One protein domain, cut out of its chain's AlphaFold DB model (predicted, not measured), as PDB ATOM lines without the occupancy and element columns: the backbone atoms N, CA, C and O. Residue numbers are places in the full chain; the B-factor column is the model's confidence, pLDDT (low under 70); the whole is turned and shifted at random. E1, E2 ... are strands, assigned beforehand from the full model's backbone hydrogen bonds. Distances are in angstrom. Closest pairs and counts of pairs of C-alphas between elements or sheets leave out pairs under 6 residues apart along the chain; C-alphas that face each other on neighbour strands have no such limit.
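This is residues 312 to 387 of the 388 residues of the protein "IgGFc-binding protein-like" of Gymnodraco acuticeps (UniProt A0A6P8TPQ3). With little regular structure, this is an elongated body of loops, with the hairpin E1 and E2 towards one end and a small antiparallel sheet, E3 - E4 - E5, towards the other. The printed part has 76 residues, five strands in that chain order and no named helix; the class is all strand, with 27 residues in strands. It is only just compact, close to loose: radius of gyration of the C-alphas 13.7 A, spans 45 by 24 by 19 A.

E1, residues 312 to 317, and E2, residues 338 to 343, form an antiparallel hairpin; N 314 and O 340, 2.9 A, are within hydrogen-bond range. E3, residues 362 to 364, E4, residues 367 to 373, and E5, residues 379 to 383, form a meander of two hairpins, each strand the antiparallel neighbour of the one before; N 362 and O 369, 2.8 A, and N 370 and O 382, 2.9 A, are within range. E2 and E3 are apart.

E1 begins at C-alpha 312 (82.858, 2.573, 54.503); E5 ends at C-alpha 383 (79.800, -18.022, 35.219). E4 measures 19.1 A, E2 13.8 A.

The printed part has no cut. The links E1 to E2 and E2 to E3 are long. Residues 371 to 387 have pLDDT under 70.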
ATOM      1  N   HIS A 312      82.866   1.190  54.040       96.75
ATOM      2  CA  HIS A 312      82.858   2.573  54.503       96.75
ATOM      3  C   HIS A 312      83.616   3.462  53.521       96.75
ATOM      4  O   HIS A 312      84.473   3.002  52.767       96.75
ATOM      5  N   TYR A 313      83.280   4.748  53.516       96.94
ATOM      6  CA  TYR A 313      83.924   5.714  52.637       96.94
ATOM      7  C   TYR A 313      85.377   5.953  53.050       96.94
ATOM      8  O   TYR A 313      85.677   6.114  54.235       96.94
ATOM      9  N   GLN A 314      86.253   6.035  52.053       95.81
ATOM     10  CA  GLN A 314      87.620   6.506  52.200       95.81
ATOM     11  C   GLN A 314      87.968   7.433  51.037       95.81
ATOM     12  O   GLN A 314      87.736   7.108  49.872       95.81
ATOM     13  N   ILE A 315      88.602   8.567  51.355       96.12
ATOM     14  CA  ILE A 315      89.139   9.472  50.332       96.12
ATOM     15  C   ILE A 315      90.185   8.762  49.468       96.12
ATOM     16  O   ILE A 315      90.321   9.087  48.306       96.12
ATOM     17  N   CYS A 316      90.895   7.770  49.999       95.62
ATOM     18  CA  CYS A 316      91.962   7.041  49.324       95.62
ATOM     19  C   CYS A 316      91.780   5.547  49.618       95.62
ATOM     20  O   CYS A 316      92.392   5.017  50.538       95.62
ATOM     21  N   SER A 317      90.882   4.896  48.872       95.06
ATOM     22  CA  SER A 317      90.622   3.456  48.964       95.06
ATOM     23  C   SER A 317      91.553   2.690  48.022       95.06
ATOM     24  O   SER A 317      91.671   3.024  46.840       95.06
ATOM     25  N   GLU A 318      92.219   1.658  48.534       93.56
ATOM     26  CA  GLU A 318      93.047   0.752  47.736       93.56
ATOM     27  C   GLU A 318      92.171  -0.319  47.070       93.56
ATOM     28  O   GLU A 318      91.498  -1.089  47.758       93.56
ATOM     29  N   THR A 319      92.216  -0.428  45.735       88.56
ATOM     30  CA  THR A 319      91.414  -1.396  44.954       88.56
ATOM     31  C   THR A 319      91.546  -2.837  45.457       88.56
ATOM     32  O   THR A 319      90.583  -3.596  45.428       88.56
ATOM     33  N   CYS A 320      92.726  -3.214  45.949       88.69
ATOM     34  CA  CYS A 320      93.011  -4.554  46.455       88.69
ATOM     35  C   CYS A 320      93.476  -4.548  47.917       88.69
ATOM     36  O   CYS A 320      94.321  -5.362  48.274       88.69
ATOM     37  N   GLY A 321      92.959  -3.644  48.758       89.69
ATOM     38  CA  GLY A 321      93.367  -3.579  50.170       89.69
ATOM     39  C   GLY A 321      93.067  -4.870  50.953       89.69
ATOM     40  O   GLY A 321      93.918  -5.376  51.677       89.69
ATOM     41  N   SER A 322      91.880  -5.453  50.741       93.69
ATOM     42  CA  SER A 322      91.454  -6.733  51.341       93.69
ATOM     43  C   SER A 322      90.766  -7.609  50.289       93.69
ATOM     44  O   SER A 322      89.545  -7.742  50.317       93.69
ATOM     45  N   PRO A 323      91.491  -8.158  49.303       95.50
ATOM     46  CA  PRO A 323      90.882  -8.827  48.162       95.50
ATOM     47  C   PRO A 323      90.360 -10.218  48.545       95.50
ATOM     48  O   PRO A 323      90.946 -10.907  49.382       95.50
ATOM     49  N   CYS A 324      89.284 -10.663  47.895       95.38
ATOM     50  CA  CYS A 324      88.907 -12.074  47.922       95.38
ATOM     51  C   CYS A 324      90.051 -12.953  47.366       95.38
ATOM     52  O   CYS A 324      90.777 -12.515  46.464       95.38
ATOM     53  N   PRO A 325      90.218 -14.200  47.852       93.62
ATOM     54  CA  PRO A 325      91.263 -15.095  47.358       93.62
ATOM     55  C   PRO A 325      91.207 -15.280  45.834       93.62
ATOM     56  O   PRO A 325      90.152 -15.583  45.282       93.62
ATOM     57  N   GLY A 326      92.346 -15.108  45.156       91.81
ATOM     58  CA  GLY A 326      92.476 -15.250  43.698       91.81
ATOM     59  C   GLY A 326      92.143 -13.997  42.875       91.81
ATOM     60  O   GLY A 326      92.419 -13.963  41.678       91.81
ATOM     61  N   LEU A 327      91.603 -12.932  43.484       93.25
ATOM     62  CA  LEU A 327      91.302 -11.689  42.761       93.25
ATOM     63  C   LEU A 327      92.567 -11.051  42.158       93.25
ATOM     64  O   LEU A 327      92.561 -10.604  41.013       93.25
ATOM     65  N   THR A 328      93.668 -11.054  42.909       93.25
ATOM     66  CA  THR A 328      94.961 -10.496  42.478       93.25
ATOM     67  C   THR A 328      95.629 -11.304  41.366       93.25
ATOM     68  O   THR A 328      96.569 -10.819  40.750       93.25
ATOM     69  N   ASP A 329      95.146 -12.520  41.093       90.00
ATOM     70  CA  ASP A 329      95.580 -13.318  39.942       90.00
ATOM     71  C   ASP A 329      94.803 -12.934  38.671       90.00
ATOM     72  O   ASP A 329      95.188 -13.299  37.562       90.00
ATOM     73  N   THR A 330      93.685 -12.211  38.825       91.56
ATOM     74  CA  THR A 330      92.870 -11.713  37.711       91.56
ATOM     75  C   THR A 330      93.331 -10.337  37.272       91.56
ATOM     76  O   THR A 330      93.469 -10.114  36.078       91.56
ATOM     77  N   ILE A 331      93.551  -9.410  38.201       93.38
ATOM     78  CA  ILE A 331      93.871  -8.018  37.865       93.38
ATOM     79  C   ILE A 331      95.144  -7.543  38.545       93.38
ATOM     80  O   ILE A 331      95.437  -7.899  39.689       93.38
ATOM     81  N   SER A 332      95.850  -6.661  37.852       93.00
ATOM     82  CA  SER A 332      97.000  -5.950  38.377       93.00
ATOM     83  C   SER A 332      96.518  -4.779  39.227       93.00
ATOM     84  O   SER A 332      96.052  -3.757  38.726       93.00
ATOM     85  N   CYS A 333      96.614  -4.933  40.542       90.25
ATOM     86  CA  CYS A 333      96.159  -3.922  41.487       90.25
ATOM     87  C   CYS A 333      96.940  -2.608  41.311       90.25
ATOM     88  O   CYS A 333      98.172  -2.621  41.413       90.25
ATOM     89  N   PRO A 334      96.259  -1.470  41.075       89.81
ATOM     90  CA  PRO A 334      96.917  -0.173  41.013       89.81
ATOM     91  C   PRO A 334      97.691   0.120  42.300       89.81
ATOM     92  O   PRO A 334      97.199  -0.122  43.400       89.81
ATOM     93  N   ALA A 335      98.896   0.678  42.162       86.94
ATOM     94  CA  ALA A 335      99.700   1.114  43.307       86.94
ATOM     95  C   ALA A 335      99.164   2.406  43.952       86.94
ATOM     96  O   ALA A 335      99.539   2.753  45.071       86.94
ATOM     97  N   THR A 336      98.320   3.143  43.231       89.75
ATOM     98  CA  THR A 336      97.639   4.350  43.700       89.75
ATOM     99  C   THR A 336      96.233   4.012  44.174       89.75
ATOM    100  O   THR A 336      95.563   3.159  43.598       89.75
ATOM    101  N   CYS A 337      95.763   4.722  45.191       93.50
ATOM    102  CA  CYS A 337      94.377   4.660  45.633       93.50
ATOM    103  C   CYS A 337      93.486   5.618  44.830       93.50
ATOM    104  O   CYS A 337      93.978   6.532  44.163       93.50
ATOM    105  N   ALA A 338      92.173   5.454  44.970       95.31
ATOM    106  CA  ALA A 338      91.179   6.399  44.474       95.31
ATOM    107  C   ALA A 338      90.076   6.618  45.519       95.31
ATOM    108  O   ALA A 338      89.826   5.752  46.361       95.31
ATOM    109  N   GLU A 339      89.401   7.767  45.464       97.25
ATOM    110  CA  GLU A 339      88.198   8.025  46.257       97.25
ATOM    111  C   GLU A 339      87.159   6.914  46.033       97.25
ATOM    112  O   GLU A 339      86.813   6.584  44.895       97.25
ATOM    113  N   GLY A 340      86.684   6.298  47.120       96.00
ATOM    114  CA  GLY A 340      85.843   5.111  47.017       96.00
ATOM    115  C   GLY A 340      85.334   4.565  48.346       96.00
ATOM    116  O   GLY A 340      85.389   5.212  49.392       96.00
ATOM    117  N   CYS A 341      84.840   3.330  48.294       96.00
ATOM    118  CA  CYS A 341      84.435   2.562  49.465       96.00
ATOM    119  C   CYS A 341      85.455   1.455  49.737       96.00
ATOM    120  O   CYS A 341      85.769   0.677  48.836       96.00
ATOM    121  N   ALA A 342      85.950   1.377  50.968       96.31
ATOM    122  CA  ALA A 342      86.826   0.312  51.440       96.31
ATOM    123  C   ALA A 342      86.031  -0.698  52.273       96.31
ATOM    124  O   ALA A 342      85.061  -0.337  52.946       96.31
ATOM    125  N   CYS A 343      86.430  -1.968  52.242       97.50
ATOM    126  CA  CYS A 343      85.758  -2.998  53.027       97.50
ATOM    127  C   CYS A 343      85.990  -2.807  54.525       97.50
ATOM    128  O   CYS A 343      87.069  -2.410  54.967       97.50
ATOM    129  N   ASN A 344      84.952  -3.090  55.309       97.50
ATOM    130  CA  ASN A 344      85.063  -3.135  56.761       97.50
ATOM    131  C   ASN A 344      85.913  -4.338  57.191       97.50
ATOM    132  O   ASN A 344      86.033  -5.321  56.459       97.50
ATOM    133  N   GLU A 345      86.464  -4.281  58.401       96.50
ATOM    134  CA  GLU A 345      87.183  -5.412  58.990       96.50
ATOM    135  C   GLU A 345      86.309  -6.682  58.977       96.50
ATOM    136  O   GLU A 345      85.124  -6.640  59.312       96.50
ATOM    137  N   GLY A 346      86.891  -7.805  58.543       96.25
ATOM    138  CA  GLY A 346      86.189  -9.083  58.370       96.25
ATOM    139  C   GLY A 346      85.488  -9.274  57.017       96.25
ATOM    140  O   GLY A 346      84.961 -10.359  56.773       96.25
ATOM    141  N   TYR A 347      85.510  -8.275  56.128       97.50
ATOM    142  CA  TYR A 347      84.936  -8.352  54.783       97.50
ATOM    143  C   TYR A 347      85.992  -8.161  53.693       97.50
ATOM    144  O   TYR A 347      87.000  -7.480  53.885       97.50
ATOM    145  N   TYR A 348      85.726  -8.747  52.526       96.44
ATOM    146  CA  TYR A 348      86.683  -8.866  51.431       96.44
ATOM    147  C   TYR A 348      86.115  -8.294  50.135       96.44
ATOM    148  O   TYR A 348      84.937  -8.471  49.814       96.44
ATOM    149  N   PHE A 349      86.963  -7.601  49.383       95.12
ATOM    150  CA  PHE A 349      86.620  -7.007  48.106       95.12
ATOM    151  C   PHE A 349      86.500  -8.097  47.044       95.12
ATOM    152  O   PHE A 349      87.475  -8.748  46.670       95.12
ATOM    153  N   ASN A 350      85.283  -8.270  46.542       92.81
ATOM    154  CA  ASN A 350      84.908  -9.265  45.541       92.81
ATOM    155  C   ASN A 350      84.973  -8.702  44.110       92.81
ATOM    156  O   ASN A 350      84.361  -9.247  43.193       92.81
ATOM    157  N   GLY A 351      85.649  -7.564  43.922       90.62
ATOM    158  CA  GLY A 351      85.808  -6.897  42.633       90.62
ATOM    159  C   GLY A 351      84.838  -5.742  42.357       90.62
ATOM    160  O   GLY A 351      85.212  -4.805  41.660       90.62
ATOM    161  N   THR A 352      83.626  -5.760  42.930       88.56
ATOM    162  CA  THR A 352      82.665  -4.633  42.837       88.56
ATOM    163  C   THR A 352      81.894  -4.366  44.138       88.56
ATOM    164  O   THR A 352      80.768  -3.858  44.126       88.56
ATOM    165  N   GLY A 353      82.424  -4.821  45.272       92.50
ATOM    166  CA  GLY A 353      81.761  -4.734  46.573       92.50
ATOM    167  C   GLY A 353      82.398  -5.637  47.621       92.50
ATOM    168  O   GLY A 353      83.288  -6.424  47.303       92.50
ATOM    169  N   CYS A 354      81.926  -5.520  48.860       95.56
ATOM    170  CA  CYS A 354      82.490  -6.206  50.019       95.56
ATOM    171  C   CYS A 354      81.570  -7.332  50.500       95.56
ATOM    172  O   CYS A 354      80.381  -7.106  50.743       95.56
ATOM    173  N   VAL A 355      82.119  -8.537  50.630       95.31
ATOM    174  CA  VAL A 355      81.393  -9.764  50.997       95.31
ATOM    175  C   VAL A 355      82.110 -10.503  52.125       95.31
ATOM    176  O   VAL A 355      83.276 -10.212  52.413       95.31
ATOM    177  N   ALA A 356      81.418 -11.420  52.800       96.06
ATOM    178  CA  ALA A 356      82.063 -12.303  53.771       96.06
ATOM    179  C   ALA A 356      83.012 -13.289  53.060       96.06
ATOM    180  O   ALA A 356      82.886 -13.532  51.859       96.06
ATOM    181  N   LEU A 357      83.978 -13.860  53.782       93.50
ATOM    182  CA  LEU A 357      84.992 -14.737  53.178       93.50
ATOM    183  C   LEU A 357      84.387 -15.953  52.454       93.50
ATOM    184  O   LEU A 357      84.881 -16.362  51.406       93.50
ATOM    185  N   ASP A 358      83.321 -16.526  53.005       92.12
ATOM    186  CA  ASP A 358      82.584 -17.666  52.451       92.12
ATOM    187  C   ASP A 358      81.667 -17.298  51.271       92.12
ATOM    188  O   ASP A 358      81.181 -18.182  50.569       92.12
ATOM    189  N   GLU A 359      81.485 -16.003  51.010       92.31
ATOM    190  CA  GLU A 359      80.741 -15.456  49.871       92.31
ATOM    191  C   GLU A 359      81.659 -14.955  48.739       92.31
ATOM    192  O   GLU A 359      81.178 -14.448  47.718       92.31
ATOM    193  N   CYS A 360      82.981 -15.073  48.902       93.12
ATOM    194  CA  CYS A 360      83.938 -14.702  47.867       93.12
ATOM    195  C   CYS A 360      83.716 -15.505  46.578       93.12
ATOM    196  O   CYS A 360      83.510 -16.721  46.591       93.12
ATOM    197  N   SER A 361      83.799 -14.813  45.439       91.44
ATOM    198  CA  SER A 361      83.751 -15.456  44.127       91.44
ATOM    199  C   SER A 361      85.030 -16.251  43.867       91.44
ATOM    200  O   SER A 361      86.084 -15.979  44.440       91.44
ATOM    201  N   CYS A 362      84.949 -17.217  42.958       90.69
ATOM    202  CA  CYS A 362      86.123 -17.871  42.398       90.69
ATOM    203  C   CYS A 362      86.597 -17.110  41.160       90.69
ATOM    204  O   CYS A 362      85.788 -16.695  40.328       90.69
ATOM    205  N   TYR A 363      87.910 -16.997  41.006       90.56
ATOM    206  CA  TYR A 363      88.534 -16.324  39.876       90.56
ATOM    207  C   TYR A 363      89.324 -17.331  39.047       90.56
ATOM    208  O   TYR A 363      90.151 -18.071  39.580       90.56
ATOM    209  N   HIS A 364      89.039 -17.411  37.748       88.69
ATOM    210  CA  HIS A 364      89.699 -18.370  36.865       88.69
ATOM    211  C   HIS A 364      89.746 -17.862  35.425       88.69
ATOM    212  O   HIS A 364      88.751 -17.347  34.923       88.69
ATOM    213  N   ASN A 365      90.894 -18.019  34.753       88.12
ATOM    214  CA  ASN A 365      91.121 -17.589  33.363       88.12
ATOM    215  C   ASN A 365      90.597 -16.173  33.076       88.12
ATOM    216  O   ASN A 365      89.870 -15.945  32.108       88.12
ATOM    217  N   GLY A 366      90.912 -15.240  33.976       90.38
ATOM    218  CA  GLY A 366      90.533 -13.840  33.835       90.38
ATOM    219  C   GLY A 366      89.042 -13.543  34.012       90.38
ATOM    220  O   GLY A 366      88.583 -12.484  33.587       90.38
ATOM    221  N   ARG A 367      88.261 -14.457  34.603       90.94
ATOM    222  CA  ARG A 367      86.816 -14.300  34.821       90.94
ATOM    223  C   ARG A 367      86.399 -14.596  36.254       90.94
ATOM    224  O   ARG A 367      87.061 -15.346  36.972       90.94
ATOM    225  N   THR A 368      85.247 -14.039  36.618       88.94
ATOM    226  CA  THR A 368      84.616 -14.186  37.932       88.94
ATOM    227  C   THR A 368      83.490 -15.227  37.883       88.94
ATOM    228  O   THR A 368      82.604 -15.158  37.031       88.94
ATOM    229  N   TYR A 369      83.493 -16.164  38.832       86.19
ATOM    230  CA  TYR A 369      82.528 -17.260  38.960       86.19
ATOM    231  C   TYR A 369      81.919 -17.287  40.361       86.19
ATOM    232  O   TYR A 369      82.628 -17.150  41.356       86.19
ATOM    233  N   LYS A 370      80.616 -17.547  40.461       79.88
ATOM    234  CA  LYS A 370      79.975 -17.836  41.748       79.88
ATOM    235  C   LYS A 370      80.039 -19.328  42.037       79.88
ATOM    236  O   LYS A 370      79.763 -20.149  41.158       79.88
ATOM    237  N   ALA A 371      80.369 -19.668  43.277       67.56
ATOM    238  CA  ALA A 371      80.204 -21.016  43.787       67.56
ATOM    239  C   ALA A 371      78.706 -21.294  43.997       67.56
ATOM    240  O   ALA A 371      78.042 -20.596  44.758       67.56
ATOM    241  N   ASP A 372      78.176 -22.307  43.316       66.38
ATOM    242  CA  ASP A 372      76.847 -22.861  43.565       66.38
ATOM    243  C   ASP A 372      76.995 -24.268  44.144       66.38
ATOM    244  O   ASP A 372      77.616 -25.154  43.545       66.38
ATOM    245  N   ILE A 373      76.434 -24.478  45.332       60.38
ATOM    246  CA  ILE A 373      76.361 -25.797  45.951       60.38
ATOM    247  C   ILE A 373      75.038 -26.408  45.502       60.38
ATOM    248  O   ILE A 373      73.978 -26.157  46.076       60.38
ATOM    249  N   GLY A 374      75.104 -27.235  44.457       57.47
ATOM    250  CA  GLY A 374      73.926 -27.930  43.952       57.47
ATOM    251  C   GLY A 374      73.271 -28.784  45.045       57.47
ATOM    252  O   GLY A 374      73.938 -29.250  45.966       57.47
ATOM    253  N   ARG A 375      71.967 -29.067  44.915       56.12
ATOM    254  CA  ARG A 375      71.160 -29.810  45.917       56.12
ATOM    255  C   ARG A 375      71.731 -31.172  46.360       56.12
ATOM    256  O   ARG A 375      71.323 -31.678  47.397       56.12
ATOM    257  N   ASN A 376      72.671 -31.746  45.606       63.19
ATOM    258  CA  ASN A 376      73.368 -32.997  45.930       63.19
ATOM    259  C   ASN A 376      74.742 -32.783  46.608       63.19
ATOM    260  O   ASN A 376      75.528 -33.722  46.686       63.19
ATOM    261  N   GLY A 377      75.075 -31.558  47.026       55.19
ATOM    262  CA  GLY A 377      76.379 -31.204  47.600       55.19
ATOM    263  C   GLY A 377      77.514 -31.060  46.577       55.19
ATOM    264  O   GLY A 377      78.666 -30.898  46.965       55.19
ATOM    265  N   SER A 378      77.224 -31.119  45.271       59.50
ATOM    266  CA  SER A 378      78.230 -30.920  44.220       59.50
ATOM    267  C   SER A 378      78.527 -29.433  44.028       59.50
ATOM    268  O   SER A 378      77.607 -28.681  43.694       59.50
ATOM    269  N   LEU A 379      79.794 -29.035  44.152       58.25
ATOM    270  CA  LEU A 379      80.244 -27.688  43.807       58.25
ATOM    271  C   LEU A 379      80.177 -27.491  42.286       58.25
ATOM    272  O   LEU A 379      80.750 -28.273  41.524       58.25
ATOM    273  N   ARG A 380      79.474 -26.451  41.844       69.44
ATOM    274  CA  ARG A 380      79.444 -25.990  40.455       69.44
ATOM    275  C   ARG A 380      79.906 -24.541  40.412       69.44
ATOM    276  O   ARG A 380      79.517 -23.741  41.255       69.44
ATOM    277  N   LEU A 381      80.730 -24.208  39.424       65.00
ATOM    278  CA  LEU A 381      81.071 -22.822  39.124       65.00
ATOM    279  C   LEU A 381      80.046 -22.295  38.125       65.00
ATOM    280  O   LEU A 381      79.949 -22.805  37.008       65.00
ATOM    281  N   LEU A 382      79.264 -21.306  38.541       66.62
ATOM    282  CA  LEU A 382      78.378 -20.571  37.649       66.62
ATOM    283  C   LEU A 382      79.127 -19.346  37.146       66.62
ATOM    284  O   LEU A 382      79.579 -18.519  37.943       66.62
ATOM    285  N   ASP A 383      79.269 -19.237  35.826       65.19
ATOM    286  CA  ASP A 383      79.800 -18.022  35.219       65.19
ATOM    287  C   ASP A 383      78.817 -16.881  35.498       65.19
ATOM    288  O   ASP A 383      77.669 -16.906  35.034       65.19
ATOM    289  N   VAL A 384      79.256 -15.902  36.296       60.25
ATOM    290  CA  VAL A 384      78.399 -14.793  36.743       60.25
ATOM    291  C   VAL A 384      77.928 -13.965  35.548       60.25
ATOM    292  O   VAL A 384      76.862 -13.362  35.610       60.25
ATOM    293  N   SER A 385      78.647 -14.030  34.421       52.53
ATOM    294  CA  SER A 385      78.265 -13.377  33.169       52.53
ATOM    295  C   SER A 385      76.980 -13.901  32.516       52.53
ATOM    296  O   SER A 385      76.455 -13.257  31.611       52.53
ATOM    297  N   THR A 386      76.452 -15.048  32.954       45.75
ATOM    298  CA  THR A 386      75.234 -15.658  32.381       45.75
ATOM    299  C   THR A 386      74.001 -15.551  33.276       45.75
ATOM    300  O   THR A 386      72.916 -15.978  32.882       45.75
ATOM    301  N   LEU A 387      74.145 -14.983  34.475       43.84
ATOM    302  CA  LEU A 387      73.049 -14.816  35.424       43.84
ATOM    303  C   LEU A 387      72.363 -13.468  35.158       43.84
ATOM    304  O   LEU A 387      72.788 -12.439  35.676       43.84
TER     305      LEU A 387